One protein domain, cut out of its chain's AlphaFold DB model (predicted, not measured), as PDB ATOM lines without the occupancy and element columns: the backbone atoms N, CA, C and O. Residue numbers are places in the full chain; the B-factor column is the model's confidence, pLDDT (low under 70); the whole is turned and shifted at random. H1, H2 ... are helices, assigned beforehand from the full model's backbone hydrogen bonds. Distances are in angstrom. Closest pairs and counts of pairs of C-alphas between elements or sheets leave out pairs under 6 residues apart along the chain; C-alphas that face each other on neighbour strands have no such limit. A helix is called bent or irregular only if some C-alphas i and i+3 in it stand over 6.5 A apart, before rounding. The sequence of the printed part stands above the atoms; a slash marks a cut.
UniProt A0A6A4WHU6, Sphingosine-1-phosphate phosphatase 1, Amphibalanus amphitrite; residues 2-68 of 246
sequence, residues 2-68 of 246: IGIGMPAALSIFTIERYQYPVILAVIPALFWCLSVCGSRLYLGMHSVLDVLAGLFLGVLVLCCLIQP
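AT A GLANCE: This is residues 2 to 68 of the 246 residues of the protein "Sphingosine-1-phosphate phosphatase 1" of Amphibalanus amphitrite (UniProt A0A6A4WHU6). Three helices make a flat up-and-down bundle: H2 and H3 form a V that opens away from their tight link, and H1 lies in the opening, side by side with H2 and slanted to H3. Residues 16 to 21, in the link between H1 and H2, stick out at one end. The printed part has 67 residues with three named helices, in the order H1, H2, H3, and no named strand; its class is all helix. It is only just compact, close to loose, with a radius of gyration of the C-alphas of 13.0 A, and its C-alphas span 40 by 24 by 12 A.

HOW THE PARTS SIT: The longest helix is H2, residues 23 to 42. H1, residues 2 to 15, touches H2; their closest C-alphas are those of Pro 7 and Ala 29, 4.9 A apart. They form a helical hairpin, with a shallow tilt of 3 degrees, opposite ways. H3, residues 48 to 66, touches H1 with residues 55 to 62 alone; the closest C-alphas are those of Gly 5 and Gly 58, 6.1 A apart. H1 and H3 run the same way at a steep tilt of 38 degrees. H2 and H3 only just touch, with 3 pairs of C-alphas within 8 A; H2 touches H3 with residues 37 to 41 alone, and H3 touches H2 with residues 48 to 51 alone. Their closest C-alphas, those of Cys 37 and Val 51, are 6.5 A apart. H2 and H3 are also a helical hairpin, opposite ways at a steep tilt of 40 degrees. The helix packing is mostly crossed, but only just: 1 of the 3 touching pairs is at a shallow tilt. In H3 every O i to N i+4 pair is within hydrogen-bond range, against 15 of 16 in H2 and 8 of 10 in H1.

IN THESE COORDINATES: H2 measures 27.6 A from C-alpha 23 at (177.709, 166.824, 81.542) to C-alpha 42. H1 begins at C-alpha 2, at (157.636, 161.562, 87.377), and measures 20.5 A to C-alpha 15. It is irregular, but only just: C-alphas 3 and 6 are 6.7 A apart. H3 measures 25.8 A from C-alpha 48 to C-alpha 66, at (156.754, 162.841, 73.427).

THE WHOLE: The two C-alphas farthest apart are those of Gln 19 and Gly 44, at 40.6 A. The printed part runs from residue 2 to residue 68 and has no cut. The link from H1 to H2, 7 residues, is short; the link from H2 to H3, 5 residues, is tight. The mean pLDDT of the printed part is 87.9, and residues 2 to 3 are under 70.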
ATOM      1  N   ILE A   2     157.477 160.193  87.937       59.75
ATOM      2  CA  ILE A   2     157.636 161.562  87.377       59.75
ATOM      3  C   ILE A   2     159.061 162.117  87.609       59.75
ATOM      4  O   ILE A   2     159.495 163.027  86.914       59.75
ATOM      5  N   GLY A   3     159.820 161.511  88.532       63.91
ATOM      6  CA  GLY A   3     161.197 161.886  88.860       63.91
ATOM      7  C   GLY A   3     162.174 161.908  87.683       63.91
ATOM      8  O   GLY A   3     163.077 162.730  87.713       63.91
ATOM      9  N   ILE A   4     161.991 161.082  86.644       72.19
ATOM     10  CA  ILE A   4     162.845 161.144  85.444       72.19
ATOM     11  C   ILE A   4     162.311 162.118  84.390       72.19
ATOM     12  O   ILE A   4     163.097 162.737  83.688       72.19
ATOM     13  N   GLY A   5     160.988 162.288  84.306       75.44
ATOM     14  CA  GLY A   5     160.335 162.995  83.202       75.44
ATOM     15  C   GLY A   5     160.789 164.446  83.064       75.44
ATOM     16  O   GLY A   5     161.297 164.817  82.017       75.44
ATOM     17  N   MET A   6     160.663 165.244  84.127       79.94
ATOM     18  CA  MET A   6     161.053 166.665  84.122       79.94
ATOM     19  C   MET A   6     162.545 166.891  83.814       79.94
ATOM     20  O   MET A   6     162.842 167.571  82.834       79.94
ATOM     21  N   PRO A   7     163.500 166.342  84.590       84.88
ATOM     22  CA  PRO A   7     164.913 166.614  84.345       84.88
ATOM     23  C   PRO A   7     165.425 166.002  83.038       84.88
ATOM     24  O   PRO A   7     166.209 166.651  82.356       84.88
ATOM     25  N   ALA A   8     164.975 164.800  82.652       84.62
ATOM     26  CA  ALA A   8     165.397 164.198  81.389       84.62
ATOM     27  C   ALA A   8     164.822 164.950  80.182       84.62
ATOM     28  O   ALA A   8     165.548 165.162  79.218       84.62
ATOM     29  N   ALA A   9     163.564 165.406  80.246       86.06
ATOM     30  CA  ALA A   9     162.986 166.251  79.201       86.06
ATOM     31  C   ALA A   9     163.775 167.558  79.057       86.06
ATOM     32  O   ALA A   9     164.168 167.912  77.950       86.06
ATOM     33  N   LEU A  10     164.084 168.229  80.173       86.00
ATOM     34  CA  LEU A  10     164.912 169.438  80.162       86.00
ATOM     35  C   LEU A  10     166.289 169.179  79.544       86.00
ATOM     36  O   LEU A  10     166.734 169.971  78.721       86.00
ATOM     37  N   SER A  11     166.960 168.077  79.894       87.06
ATOM     38  CA  SER A  11     168.247 167.724  79.286       87.06
ATOM     39  C   SER A  11     168.120 167.495  77.779       87.06
ATOM     40  O   SER A  11     168.849 168.115  77.013       87.06
ATOM     41  N   ILE A  12     167.176 166.657  77.343       86.62
ATOM     42  CA  ILE A  12     166.999 166.302  75.927       86.62
ATOM     43  C   ILE A  12     166.696 167.549  75.088       86.62
ATOM     44  O   ILE A  12     167.379 167.793  74.098       86.62
ATOM     45  N   PHE A  13     165.750 168.387  75.521       85.75
ATOM     46  CA  PHE A  13     165.327 169.561  74.748       85.75
ATOM     47  C   PHE A  13     166.331 170.717  74.754       85.75
ATOM     48  O   PHE A  13     166.245 171.610  73.914       85.75
ATOM     49  N   THR A  14     167.298 170.724  75.674       86.88
ATOM     50  CA  THR A  14     168.324 171.777  75.721       86.88
ATOM     51  C   THR A  14     169.626 171.378  75.035       86.88
ATOM     52  O   THR A  14     170.308 172.272  74.544       86.88
ATOM     53  N   ILE A  15     169.964 170.084  74.959       86.25
ATOM     54  CA  ILE A  15     171.196 169.600  74.305       86.25
ATOM     55  C   ILE A  15     171.228 169.974  72.817       86.25
ATOM     56  O   ILE A  15     172.280 170.345  72.306       86.25
ATOM     57  N   GLU A  16     170.086 169.911  72.130       81.94
ATOM     58  CA  GLU A  16     169.998 170.260  70.704       81.94
ATOM     59  C   GLU A  16     169.852 171.774  70.471       81.94
ATOM     60  O   GLU A  16     170.217 172.277  69.409       81.94
ATOM     61  N   ARG A  17     169.357 172.522  71.470       83.06
ATOM     62  CA  ARG A  17     169.064 173.960  71.344       83.06
ATOM     63  C   ARG A  17     170.175 174.884  71.840       83.06
ATOM     64  O   ARG A  17     170.279 175.990  71.323       83.06
ATOM     65  N   TYR A  18     171.008 174.484  72.804       86.00
ATOM     66  CA  TYR A  18     172.000 175.371  73.431       86.00
ATOM     67  C   TYR A  18     173.410 174.777  73.462       86.00
ATOM     68  O   TYR A  18     173.610 173.591  73.707       86.00
ATOM     69  N   GLN A  19     174.415 175.636  73.289       86.69
ATOM     70  CA  GLN A  19     175.827 175.256  73.329       86.69
ATOM     71  C   GLN A  19     176.343 175.198  74.772       86.69
ATOM     72  O   GLN A  19     176.728 176.217  75.350       86.69
ATOM     73  N   TYR A  20     176.375 174.003  75.365       87.19
ATOM     74  CA  TYR A  20     177.001 173.763  76.668       87.19
ATOM     75  C   TYR A  20     177.464 172.306  76.816       87.19
ATOM     76  O   TYR A  20     176.974 171.422  76.109       87.19
ATOM     77  N   PRO A  21     178.420 172.012  77.719       88.69
ATOM     78  CA  PRO A  21     178.870 170.641  77.922       88.69
ATOM     79  C   PRO A  21     177.733 169.777  78.479       88.69
ATOM     80  O   PRO A  21     177.228 170.039  79.569       88.69
ATOM     81  N   VAL A  22     177.397 168.698  77.764       87.69
ATOM     82  CA  VAL A  22     176.306 167.744  78.072       87.69
ATOM     83  C   VAL A  22     176.313 167.271  79.533       87.69
ATOM     84  O   VAL A  22     175.265 167.048  80.139       87.69
ATOM     85  N   ILE A  23     177.500 167.183  80.134       90.19
ATOM     86  CA  ILE A  23     177.709 166.824  81.542       90.19
ATOM     87  C   ILE A  23     176.889 167.718  82.494       90.19
ATOM     88  O   ILE A  23     176.335 167.212  83.470       90.19
ATOM     89  N   LEU A  24     176.757 169.018  82.198       88.25
ATOM     90  CA  LEU A  24     175.994 169.966  83.021       88.25
ATOM     91  C   LEU A  24     174.481 169.723  82.988       88.25
ATOM     92  O   LEU A  24     173.800 170.130  83.922       88.25
ATOM     93  N   ALA A  25     173.955 169.042  81.969       87.06
ATOM     94  CA  ALA A  25     172.557 168.615  81.953       87.06
ATOM     95  C   ALA A  25     172.368 167.237  82.587       87.06
ATOM     96  O   ALA A  25     171.454 167.042  83.388       87.06
ATOM     97  N   VAL A  26     173.254 166.290  82.275       88.50
ATOM     98  CA  VAL A  26     173.100 164.892  82.693       88.50
ATOM     99  C   VAL A  26     173.336 164.709  84.194       88.50
ATOM    100  O   VAL A  26     172.556 164.011  84.839       88.50
ATOM    101  N   ILE A  27     174.366 165.331  84.784       91.25
ATOM    102  CA  ILE A  27     174.681 165.130  86.212       91.25
ATOM    103  C   ILE A  27     173.522 165.577  87.122       91.25
ATOM    104  O   ILE A  27     173.092 164.769  87.952       91.25
ATOM    105  N   PRO A  28     172.968 166.800  86.991       90.31
ATOM    106  CA  PRO A  28     171.837 167.218  87.819       90.31
ATOM    107  C   PRO A  28     170.596 166.357  87.585       90.31
ATOM    108  O   PRO A  28     169.890 166.029  88.541       90.31
ATOM    109  N   ALA A  29     170.350 165.941  86.337       89.75
ATOM    110  CA  ALA A  29     169.225 165.079  86.009       89.75
ATOM    111  C   ALA A  29     169.332 163.702  86.679       89.75
ATOM    112  O   ALA A  29     168.362 163.222  87.273       89.75
ATOM    113  N   LEU A  30     170.522 163.098  86.653       90.00
ATOM    114  CA  LEU A  30     170.807 161.847  87.352       90.00
ATOM    115  C   LEU A  30     170.674 162.010  88.866       90.00
ATOM    116  O   LEU A  30     170.018 161.192  89.508       90.00
ATOM    117  N   PHE A  31     171.240 163.074  89.439       92.12
ATOM    118  CA  PHE A  31     171.161 163.339  90.875       92.12
ATOM    119  C   PHE A  31     169.713 163.499  91.353       92.12
ATOM    120  O   PHE A  31     169.317 162.907  92.361       92.12
ATOM    121  N   TRP A  32     168.899 164.252  90.608       91.25
ATOM    122  CA  TRP A  32     167.473 164.401  90.883       91.25
ATOM    123  C   TRP A  32     166.747 163.060  90.781       91.25
ATOM    124  O   TRP A  32     166.010 162.682  91.693       91.25
ATOM    125  N   CYS A  33     166.976 162.312  89.698       91.00
ATOM    126  CA  CYS A  33     166.335 161.019  89.488       91.00
ATOM    127  C   CYS A  33     166.671 160.035  90.619       91.00
ATOM    128  O   CYS A  33     165.768 159.410  91.176       91.00
ATOM    129  N   LEU A  34     167.946 159.939  91.006       90.88
ATOM    130  CA  LEU A  34     168.398 159.088  92.108       90.88
ATOM    131  C   LEU A  34     167.792 159.523  93.442       90.88
ATOM    132  O   LEU A  34     167.325 158.675  94.198       90.88
ATOM    133  N   SER A  35     167.729 160.828  93.704       92.38
ATOM    134  CA  SER A  35     167.139 161.380  94.927       92.38
ATOM    135  C   SER A  35     165.636 161.083  95.020       92.38
ATOM    136  O   SER A  35     165.153 160.639  96.064       92.38
ATOM    137  N   VAL A  36     164.880 161.240  93.924       90.69
ATOM    138  CA  VAL A  36     163.446 160.910  93.889       90.69
ATOM    139  C   VAL A  36     163.223 159.408  94.056       90.69
ATOM    140  O   VAL A  36     162.401 159.017  94.884       90.69
ATOM    141  N   CYS A  37     163.958 158.560  93.336       90.44
ATOM    142  CA  CYS A  37     163.866 157.106  93.484       90.44
ATOM    143  C   CYS A  37     164.231 156.659  94.911       90.44
ATOM    144  O   CYS A  37     163.485 155.897  95.528       90.44
ATOM    145  N   GLY A  38     165.314 157.202  95.471       91.50
ATOM    146  CA  GLY A  38     165.756 156.941  96.840       91.50
ATOM    147  C   GLY A  38     164.705 157.326  97.880       91.50
ATOM    148  O   GLY A  38     164.414 156.532  98.769       91.50
ATOM    149  N   SER A  39     164.052 158.486  97.728       91.62
ATOM    150  CA  SER A  39     162.996 158.939  98.650       91.62
ATOM    151  C   SER A  39     161.805 157.976  98.727       91.62
ATOM    152  O   SER A  39     161.202 157.800  99.784       91.62
ATOM    153  N   ARG A  40     161.471 157.313  97.613       89.44
ATOM    154  CA  ARG A  40     160.331 156.391  97.517       89.44
ATOM    155  C   ARG A  40     160.620 155.049  98.167       89.44
ATOM    156  O   ARG A  40     159.739 154.511  98.834       89.44
ATOM    157  N   LEU A  41     161.851 154.564  98.002       91.75
ATOM    158  CA  LEU A  41     162.344 153.379  98.698       91.75
ATOM    159  C   LEU A  41     162.486 153.652 100.199       91.75
ATOM    160  O   LEU A  41     162.043 152.846 101.008       91.75
ATOM    161  N   TYR A  42     163.031 154.814 100.568       93.19
ATOM    162  CA  TYR A  42     163.223 155.216 101.962       93.19
ATOM    163  C   TYR A  42     161.904 155.306 102.739       93.19
ATOM    164  O   TYR A  42     161.807 154.802 103.851       93.19
ATOM    165  N   LEU A  43     160.867 155.899 102.137       92.62
ATOM    166  CA  LEU A  43     159.536 155.987 102.747       92.62
ATOM    167  C   LEU A  43     158.774 154.647 102.747       92.62
ATOM    168  O   LEU A  43     157.662 154.594 103.262       92.62
ATOM    169  N   GLY A  44     159.323 153.585 102.144       90.31
ATOM    170  CA  GLY A  44     158.690 152.264 102.077       90.31
ATOM    171  C   GLY A  44     157.403 152.217 101.246       90.31
ATOM    172  O   GLY A  44     156.641 151.262 101.346       90.31
ATOM    173  N   MET A  45     157.145 153.243 100.428       88.12
ATOM    174  CA  MET A  45     155.899 153.386  99.662       88.12
ATOM    175  C   MET A  45     155.898 152.584  98.353       88.12
ATOM    176  O   MET A  45     154.841 152.399  97.757       88.12
ATOM    177  N   HIS A  46     157.071 152.155  97.880       90.75
ATOM    178  CA  HIS A  46     157.248 151.431  96.622       90.75
ATOM    179  C   HIS A  46     158.321 150.352  96.756       90.75
ATOM    180  O   HIS A  46     159.317 150.540  97.455       90.75
ATOM    181  N   SER A  47     158.143 149.247  96.034       92.75
ATOM    182  CA  SER A  47     159.180 148.230  95.879       92.75
ATOM    183  C   SER A  47     160.255 148.677  94.879       92.75
ATOM    184  O   SER A  47     160.051 149.582  94.066       92.75
ATOM    185  N   VAL A  48     161.410 148.004  94.893       92.69
ATOM    186  CA  VAL A  48     162.470 148.230  93.893       92.69
ATOM    187  C   VAL A  48     161.952 147.978  92.473       92.69
ATOM    188  O   VAL A  48     162.278 148.733  91.558       92.69
ATOM    189  N   LEU A  49     161.093 146.968  92.293       93.56
ATOM    190  CA  LEU A  49     160.490 146.659  90.999       93.56
ATOM    191  C   LEU A  49     159.591 147.801  90.507       93.56
ATOM    192  O   LEU A  49     159.683 148.176  89.342       93.56
ATOM    193  N   ASP A  50     158.787 148.402  91.391       91.12
ATOM    194  CA  ASP A  50     157.914 149.533  91.038       91.12
ATOM    195  C   ASP A  50     158.724 150.747  90.569       91.12
ATOM    196  O   ASP A  50     158.335 151.451  89.633       91.12
ATOM    197  N   VAL A  51     159.874 150.987  91.205       91.62
ATOM    198  CA  VAL A  51     160.787 152.067  90.820       91.62
ATOM    199  C   VAL A  51     161.403 151.791  89.449       91.62
ATOM    200  O   VAL A  51     161.367 152.674  88.593       91.62
ATOM    201  N   LEU A  52     161.909 150.577  89.208       91.62
ATOM    202  CA  LEU A  52     162.517 150.196  87.926       91.62
ATOM    203  C   LEU A  52     161.504 150.217  86.775       91.62
ATOM    204  O   LEU A  52     161.761 150.832  85.740       91.62
ATOM    205  N   ALA A  53     160.329 149.616  86.966       92.62
ATOM    206  CA  ALA A  53     159.253 149.636  85.979       92.62
ATOM    207  C   ALA A  53     158.769 151.070  85.719       92.62
ATOM    208  O   ALA A  53     158.569 151.477  84.575       92.62
ATOM    209  N   GLY A  54     158.642 151.877  86.776       90.69
ATOM    210  CA  GLY A  54     158.271 153.279  86.669       90.69
ATOM    211  C   GLY A  54     159.319 154.145  85.965       90.69
ATOM    212  O   GLY A  54     158.940 155.156  85.367       90.69
ATOM    213  N   LEU A  55     160.603 153.792  86.055       90.31
ATOM    214  CA  LEU A  55     161.695 154.445  85.335       90.31
ATOM    215  C   LEU A  55     161.639 154.088  83.850       90.31
ATOM    216  O   LEU A  55     161.617 154.981  83.008       90.31
ATOM    217  N   PHE A  56     161.526 152.791  83.550       91.12
ATOM    218  CA  PHE A  56     161.397 152.273  82.191       91.12
ATOM    219  C   PHE A  56     160.204 152.893  81.459       91.12
ATOM    220  O   PHE A  56     160.363 153.429  80.365       91.12
ATOM    221  N   LEU A  57     159.026 152.920  82.095       90.94
ATOM    222  CA  LEU A  57     157.833 153.555  81.537       90.94
ATOM    223  C   LEU A  57     158.051 155.055  81.280       90.94
ATOM    224  O   LEU A  57     157.610 155.572  80.261       90.94
ATOM    225  N   GLY A  58     158.732 155.757  82.191       89.44
ATOM    226  CA  GLY A  58     159.020 157.184  82.037       89.44
ATOM    227  C   GLY A  58     159.894 157.476  80.817       89.44
ATOM    228  O   GLY A  58     159.580 158.378  80.046       89.44
ATOM    229  N   VAL A  59     160.944 156.675  80.618       88.56
ATOM    230  CA  VAL A  59     161.821 156.769  79.439       88.56
ATOM    231  C   VAL A  59     161.061 156.410  78.165       88.56
ATOM    232  O   VAL A  59     161.159 157.134  77.180       88.56
ATOM    233  N   LEU A  60     160.258 155.342  78.186       90.94
ATOM    234  CA  LEU A  60     159.448 154.928  77.041       90.94
ATOM    235  C   LEU A  60     158.498 156.048  76.597       90.94
ATOM    236  O   LEU A  60     158.464 156.393  75.421       90.94
ATOM    237  N   VAL A  61     157.753 156.643  77.532       90.38
ATOM    238  CA  VAL A  61     156.822 157.738  77.225       90.38
ATOM    239  C   VAL A  61     157.577 158.952  76.687       90.38
ATOM    240  O   VAL A  61     157.190 159.500  75.659       90.38
ATOM    241  N   LEU A  62     158.671 159.356  77.337       88.94
ATOM    242  CA  LEU A  62     159.433 160.529  76.914       88.94
ATOM    243  C   LEU A  62     160.046 160.345  75.521       88.94
ATOM    244  O   LEU A  62     159.817 161.175  74.648       88.94
ATOM    245  N   CYS A  63     160.779 159.254  75.296       88.06
ATOM    246  CA  CYS A  63     161.518 159.047  74.054       88.06
ATOM    247  C   CYS A  63     160.632 158.577  72.896       88.06
ATOM    248  O   CYS A  63     160.882 158.954  71.760       88.06
ATOM    249  N   CYS A  64     159.610 157.751  73.147       89.00
ATOM    250  CA  CYS A  64     158.809 157.165  72.064       89.00
ATOM    251  C   CYS A  64     157.517 157.936  71.777       89.00
ATOM    252  O   CYS A  64     157.041 157.896  70.646       89.00
ATOM    253  N   LEU A  65     156.917 158.596  72.779       87.12
ATOM    254  CA  LEU A  65     155.616 159.259  72.617       87.12
ATOM    255  C   LEU A  65     155.709 160.783  72.589       87.12
ATOM    256  O   LEU A  65     154.902 161.411  71.915       87.12
ATOM    257  N   ILE A  66     156.649 161.381  73.327       88.94
ATOM    258  CA  ILE A  66     156.754 162.841  73.427       88.94
ATOM    259  C   ILE A  66     157.774 163.373  72.419       88.94
ATOM    260  O   ILE A  66     157.405 164.136  71.534       88.94
ATOM    261  N   GLN A  67     159.036 162.947  72.519       88.19
ATOM    262  CA  GLN A  67     160.154 163.507  71.751       88.19
ATOM    263  C   GLN A  67     159.934 163.588  70.225       88.19
ATOM    264  O   GLN A  67     160.231 164.642  69.677       88.19
ATOM    265  N   PRO A  68     159.378 162.580  69.521       89.75
ATOM    266  CA  PRO A  68     159.205 162.675  68.068       89.75
ATOM    267  C   PRO A  68     158.067 163.603  67.615       89.75
ATOM    268  O   PRO A  68     158.036 163.989  66.450       89.75
TER     269      PRO A  68